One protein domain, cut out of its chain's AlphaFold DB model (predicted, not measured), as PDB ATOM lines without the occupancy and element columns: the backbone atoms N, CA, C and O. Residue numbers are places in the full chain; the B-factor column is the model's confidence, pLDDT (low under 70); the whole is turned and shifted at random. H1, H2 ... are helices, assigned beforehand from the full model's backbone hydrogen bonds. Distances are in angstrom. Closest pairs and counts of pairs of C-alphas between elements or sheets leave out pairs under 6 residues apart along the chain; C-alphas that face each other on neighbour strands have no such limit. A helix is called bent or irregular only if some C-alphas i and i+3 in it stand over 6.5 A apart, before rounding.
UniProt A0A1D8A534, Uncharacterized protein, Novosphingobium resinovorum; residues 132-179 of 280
ATOM      1  N   ASP A 132     152.051 147.712  94.739       58.91
ATOM      2  CA  ASP A 132     153.444 147.693  95.188       58.91
ATOM      3  C   ASP A 132     153.637 146.486  96.114       58.91
ATOM      4  O   ASP A 132     153.282 146.494  97.299       58.91
ATOM      5  N   LEU A 133     154.140 145.408  95.523       63.84
ATOM      6  CA  LEU A 133     154.631 144.249  96.244       63.84
ATOM      7  C   LEU A 133     156.019 144.588  96.791       63.84
ATOM      8  O   LEU A 133     156.913 144.990  96.046       63.84
ATOM      9  N   ASP A 134     156.179 144.446  98.104       74.94
ATOM     10  CA  ASP A 134     157.476 144.607  98.750       74.94
ATOM     11  C   ASP A 134     158.413 143.498  98.257       74.94
ATOM     12  O   ASP A 134     158.100 142.314  98.390       74.94
ATOM     13  N   GLN A 135     159.539 143.881  97.654       68.31
ATOM     14  CA  GLN A 135     160.497 142.945  97.061       68.31
ATOM     15  C   GLN A 135     161.075 141.992  98.114       68.31
ATOM     16  O   GLN A 135     161.288 140.826  97.814       68.31
ATOM     17  N   ALA A 136     161.223 142.444  99.367       73.38
ATOM     18  CA  ALA A 136     161.652 141.575 100.462       73.38
ATOM     19  C   ALA A 136     160.603 140.495 100.783       73.38
ATOM     20  O   ALA A 136     160.938 139.324 100.948       73.38
ATOM     21  N   ALA A 137     159.320 140.868 100.797       69.81
ATOM     22  CA  ALA A 137     158.227 139.922 101.006       69.81
ATOM     23  C   ALA A 137     158.043 138.975  99.808       69.81
ATOM     24  O   ALA A 137     157.622 137.834  99.988       69.81
ATOM     25  N   LEU A 138     158.352 139.430  98.588       70.06
ATOM     26  CA  LEU A 138     158.356 138.590  97.390       70.06
ATOM     27  C   LEU A 138     159.501 137.582  97.391       70.06
ATOM     28  O   LEU A 138     159.268 136.439  97.008       70.06
ATOM     29  N   ASP A 139     160.700 137.973  97.821       76.44
ATOM     30  CA  ASP A 139     161.843 137.066  97.924       76.44
ATOM     31  C   ASP A 139     161.553 135.957  98.951       76.44
ATOM     32  O   ASP A 139     161.635 134.778  98.597       76.44
ATOM     33  N   GLU A 140     161.080 136.309 100.154       76.81
ATOM     34  CA  GLU A 140     160.651 135.342 101.181       76.81
ATOM     35  C   GLU A 140     159.497 134.451 100.693       76.81
ATOM     36  O   GLU A 140     159.533 133.226 100.835       76.81
ATOM     37  N   ALA A 141     158.477 135.034 100.053       70.06
ATOM     38  CA  ALA A 141     157.375 134.260  99.493       70.06
ATOM     39  C   ALA A 141     157.846 133.333  98.363       70.06
ATOM     40  O   ALA A 141     157.343 132.219  98.245       70.06
ATOM     41  N   SER A 142     158.821 133.750  97.549       71.38
ATOM     42  CA  SER A 142     159.368 132.941  96.459       71.38
ATOM     43  C   SER A 142     160.127 131.715  96.966       71.38
ATOM     44  O   SER A 142     160.049 130.663  96.332       71.38
ATOM     45  N   GLU A 143     160.815 131.814  98.106       78.31
ATOM     46  CA  GLU A 143     161.451 130.672  98.769       78.31
ATOM     47  C   GLU A 143     160.393 129.693  99.290       78.31
ATOM     48  O   GLU A 143     160.441 128.508  98.958       78.31
ATOM     49  N   VAL A 144     159.357 130.193  99.971       74.81
ATOM     50  CA  VAL A 144     158.238 129.365 100.451       74.81
ATOM     51  C   VAL A 144     157.467 128.719  99.290       74.81
ATOM     52  O   VAL A 144     157.089 127.551  99.362       74.81
ATOM     53  N   PHE A 145     157.254 129.427  98.178       75.25
ATOM     54  CA  PHE A 145     156.578 128.864  97.003       75.25
ATOM     55  C   PHE A 145     157.402 127.771  96.320       75.25
ATOM     56  O   PHE A 145     156.813 126.791  95.853       75.25
ATOM     57  N   LYS A 146     158.740 127.887  96.322       75.06
ATOM     58  CA  LYS A 146     159.640 126.817  95.864       75.06
ATOM     59  C   LYS A 146     159.557 125.591  96.768       75.06
ATOM     60  O   LYS A 146     159.470 124.481  96.254       75.06
ATOM     61  N   GLU A 147     159.544 125.782  98.086       75.00
ATOM     62  CA  GLU A 147     159.462 124.685  99.062       75.00
ATOM     63  C   GLU A 147     158.139 123.914  98.981       75.00
ATOM     64  O   GLU A 147     158.125 122.687  99.062       75.00
ATOM     65  N   VAL A 148     157.023 124.621  98.784       73.19
ATOM     66  CA  VAL A 148     155.680 124.020  98.688       73.19
ATOM     67  C   VAL A 148     155.366 123.535  97.258       73.19
ATOM     68  O   VAL A 148     154.362 122.861  97.023       73.19
ATOM     69  N   GLY A 149     156.233 123.842  96.290       69.88
ATOM     70  CA  GLY A 149     156.102 123.415  94.900       69.88
ATOM     71  C   GLY A 149     154.886 124.011  94.187       69.88
ATOM     72  O   GLY A 149     154.171 123.299  93.477       69.88
ATOM     73  N   LEU A 150     154.606 125.301  94.400       72.12
ATOM     74  CA  LEU A 150     153.514 125.989  93.703       72.12
ATOM     75  C   LEU A 150     153.880 126.276  92.243       72.12
ATOM     76  O   LEU A 150     154.996 126.675  91.927       72.12
ATOM     77  N   THR A 151     152.925 126.157  91.331       71.94
ATOM     78  CA  THR A 151     153.097 126.670  89.962       71.94
ATOM     79  C   THR A 151     152.926 128.196  89.929       71.94
ATOM     80  O   THR A 151     152.295 128.781  90.814       71.94
ATOM     81  N   ASN A 152     153.480 128.878  88.916       72.31
ATOM     82  CA  ASN A 152     153.362 130.342  88.792       72.31
ATOM     83  C   ASN A 152     151.885 130.801  88.761       72.31
ATOM     84  O   ASN A 152     151.509 131.729  89.476       72.31
ATOM     85  N   ASP A 153     151.027 130.071  88.039       73.44
ATOM     86  CA  ASP A 153     149.586 130.346  87.946       73.44
ATOM     87  C   ASP A 153     148.845 130.203  89.287       73.44
ATOM     88  O   ASP A 153     147.864 130.905  89.541       73.44
ATOM     89  N   GLU A 154     149.278 129.288  90.160       73.00
ATOM     90  CA  GLU A 154     148.718 129.137  91.508       73.00
ATOM     91  C   GLU A 154     149.146 130.295  92.416       73.00
ATOM     92  O   GLU A 154     148.313 130.841  93.144       73.00
ATOM     93  N   ALA A 155     150.403 130.734  92.320       70.25
ATOM     94  CA  ALA A 155     150.905 131.885  93.069       70.25
ATOM     95  C   ALA A 155     150.169 133.183  92.677       70.25
ATOM     96  O   ALA A 155     149.715 133.928  93.549       70.25
ATOM     97  N   VAL A 156     149.939 133.406  91.377       76.25
ATOM     98  CA  VAL A 156     149.159 134.550  90.864       76.25
ATOM     99  C   VAL A 156     147.700 134.511  91.343       76.25
ATOM    100  O   VAL A 156     147.127 135.556  91.645       76.25
ATOM    101  N   LYS A 157     147.090 133.327  91.490       81.19
ATOM    102  CA  LYS A 157     145.716 133.186  92.020       81.19
ATOM    103  C   LYS A 157     145.603 133.458  93.519       81.19
ATOM    104  O   LYS A 157     144.559 133.934  93.966       81.19
ATOM    105  N   LEU A 158     146.640 133.158  94.301       75.81
ATOM    106  CA  LEU A 158     146.651 133.408  95.747       75.81
ATOM    107  C   LEU A 158     146.934 134.870  96.089       75.81
ATOM    108  O   LEU A 158     146.524 135.360  97.143       75.81
ATOM    109  N   MET A 159     147.583 135.595  95.185       77.44
ATOM    110  CA  MET A 159     147.975 136.976  95.420       77.44
ATOM    111  C   MET A 159     146.822 137.953  95.678       77.44
ATOM    112  O   MET A 159     146.931 138.740  96.617       77.44
ATOM    113  N   PRO A 160     145.677 137.892  94.976       83.31
ATOM    114  CA  PRO A 160     144.499 138.677  95.336       83.31
ATOM    115  C   PRO A 160     143.981 138.408  96.760       83.31
ATOM    116  O   PRO A 160     143.417 139.304  97.390       83.31
ATOM    117  N   ALA A 161     144.149 137.189  97.283       81.88
ATOM    118  CA  ALA A 161     143.776 136.862  98.659       81.88
ATOM    119  C   ALA A 161     144.792 137.427  99.663       81.88
ATOM    120  O   ALA A 161     144.380 137.997 100.673       81.88
ATOM    121  N   ALA A 162     146.090 137.346  99.353       79.75
ATOM    122  CA  ALA A 162     147.156 137.962 100.144       79.75
ATOM    123  C   ALA A 162     147.025 139.495 100.189       79.75
ATOM    124  O   ALA A 162     147.121 140.092 101.257       79.75
ATOM    125  N   ALA A 163     146.693 140.123  99.061       82.25
ATOM    126  CA  ALA A 163     146.389 141.545  98.960       82.25
ATOM    127  C   ALA A 163     145.232 141.967  99.873       82.25
ATOM    128  O   ALA A 163     145.365 142.894 100.667       82.25
ATOM    129  N   LYS A 164     144.106 141.242  99.809       85.44
ATOM    130  CA  LYS A 164     142.953 141.481 100.691       85.44
ATOM    131  C   LYS A 164     143.287 141.230 102.157       85.44
ATOM    132  O   LYS A 164     142.730 141.889 103.029       85.44
ATOM    133  N   PHE A 165     144.148 140.258 102.447       84.19
ATOM    134  CA  PHE A 165     144.615 140.009 103.804       84.19
ATOM    135  C   PHE A 165     145.467 141.174 104.308       84.19
ATOM    136  O   PHE A 165     145.176 141.695 105.378       84.19
ATOM    137  N   LYS A 166     146.432 141.647 103.510       85.31
ATOM    138  CA  LYS A 166     147.238 142.833 103.813       85.31
ATOM    139  C   LYS A 166     146.360 144.063 104.032       85.31
ATOM    140  O   LYS A 166     146.480 144.684 105.076       85.31
ATOM    141  N   GLU A 167     145.418 144.355 103.136       87.81
ATOM    142  CA  GLU A 167     144.490 145.488 103.278       87.81
ATOM    143  C   GLU A 167     143.665 145.399 104.573       87.81
ATOM    144  O   GLU A 167     143.492 146.388 105.287       87.81
ATOM    145  N   ARG A 168     143.181 144.199 104.926       88.56
ATOM    146  CA  ARG A 168     142.462 143.975 106.188       88.56
ATOM    147  C   ARG A 168     143.356 144.152 107.403       88.56
ATOM    148  O   ARG A 168     142.904 144.738 108.378       88.56
ATOM    149  N   VAL A 169     144.582 143.638 107.359       90.06
ATOM    150  CA  VAL A 169     145.555 143.791 108.444       90.06
ATOM    151  C   VAL A 169     145.917 145.259 108.604       90.06
ATOM    152  O   VAL A 169     145.807 145.769 109.707       90.06
ATOM    153  N   GLU A 170     146.232 145.972 107.525       88.00
ATOM    154  CA  GLU A 170     146.511 147.410 107.550       88.00
ATOM    155  C   GLU A 170     145.332 148.197 108.125       88.00
ATOM    156  O   GLU A 170     145.512 148.998 109.040       88.00
ATOM    157  N   THR A 171     144.112 147.920 107.658       89.75
ATOM    158  CA  THR A 171     142.899 148.567 108.175       89.75
ATOM    159  C   THR A 171     142.694 148.262 109.660       89.75
ATOM    160  O   THR A 171     142.412 149.167 110.441       89.75
ATOM    161  N   ALA A 172     142.868 147.005 110.074       91.19
ATOM    162  CA  ALA A 172     142.731 146.595 111.467       91.19
ATOM    163  C   ALA A 172     143.813 147.217 112.357       91.19
ATOM    164  O   ALA A 172     143.503 147.683 113.448       91.19
ATOM    165  N   THR A 173     145.062 147.283 111.896       91.44
ATOM    166  CA  THR A 173     146.167 147.921 112.616       91.44
ATOM    167  C   THR A 173     145.933 149.422 112.752       91.44
ATOM    168  O   THR A 173     146.088 149.963 113.844       91.44
ATOM    169  N   LEU A 174     145.493 150.102 111.690       92.69
ATOM    170  CA  LEU A 174     145.122 151.516 111.760       92.69
ATOM    171  C   LEU A 174     143.982 151.742 112.757       92.69
ATOM    172  O   LEU A 174     144.072 152.646 113.585       92.69
ATOM    173  N   GLN A 175     142.952 150.895 112.727       91.50
ATOM    174  CA  GLN A 175     141.845 150.972 113.676       91.50
ATOM    175  C   GLN A 175     142.326 150.752 115.117       91.50
ATOM    176  O   GLN A 175     141.987 151.536 115.995       91.50
ATOM    177  N   GLN A 176     143.190 149.761 115.355       92.06
ATOM    178  CA  GLN A 176     143.791 149.516 116.667       92.06
ATOM    179  C   GLN A 176     144.608 150.710 117.167       92.06
ATOM    180  O   GLN A 176     144.531 151.040 118.348       92.06
ATOM    181  N   LEU A 177     145.368 151.380 116.296       91.00
ATOM    182  CA  LEU A 177     146.104 152.594 116.659       91.00
ATOM    183  C   LEU A 177     145.152 153.733 117.050       91.00
ATOM    184  O   LEU A 177     145.398 154.431 118.035       91.00
ATOM    185  N   VAL A 178     144.062 153.912 116.299       90.12
ATOM    186  CA  VAL A 178     143.034 154.920 116.598       90.12
ATOM    187  C   VAL A 178     142.346 154.616 117.929       90.12
ATOM    188  O   VAL A 178     142.225 155.511 118.769       90.12
ATOM    189  N   ASP A 179     141.955 153.363 118.151       90.88
ATOM    190  CA  ASP A 179     141.270 152.919 119.365       90.88
ATOM    191  C   ASP A 179     142.189 153.019 120.590       90.88
ATOM    192  O   ASP A 179     141.794 153.573 121.617       90.88
TER     193      ASP A 179
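This is residues 132 to 179 of the 280 residues of an uncharacterized protein of Novosphingobium resinovorum (UniProt A0A1D8A534). Two helices make a lopsided V: the short arm H1 meets the long arm H2 near the tight link that joins them, and H2 makes the length. Residues 164 to 179 of H2 stick out free. The printed part has 48 residues with two named helices, H1 then H2, and no named strand; it is all helix and loose, with a radius of gyration of the C-alphas of 13.3 A and spans of 41 by 19 by 19 A.

Find C-alpha 135 at (160.497, 142.945, 97.061); from there H1 runs to residue 148, 19.6 A away. H2, residues 152 to 179, runs 39.9 A to C-alpha 179 at (141.270, 152.919, 119.365). It has a kink of 30 degrees near residue 160 and is only just irregular: C-alphas 157 and 160 are 6.53 A apart.

Look at Phe 145 and Ala 155: their C-alphas, the closest of H1 and H2, are 7.5 A apart, and the helices are close but not clearly touching. They run opposite ways at a steep tilt of 51 degrees. In H1 every O i to N i+4 pair is within hydrogen-bond range; in H2, 22 of 24.

The farthest C-alphas, of Thr 151 and Asp 179, are 41.2 A apart. The printed part has no cut. pLDDT is under 70 at residues 132 to 133, 135, 137 and 149.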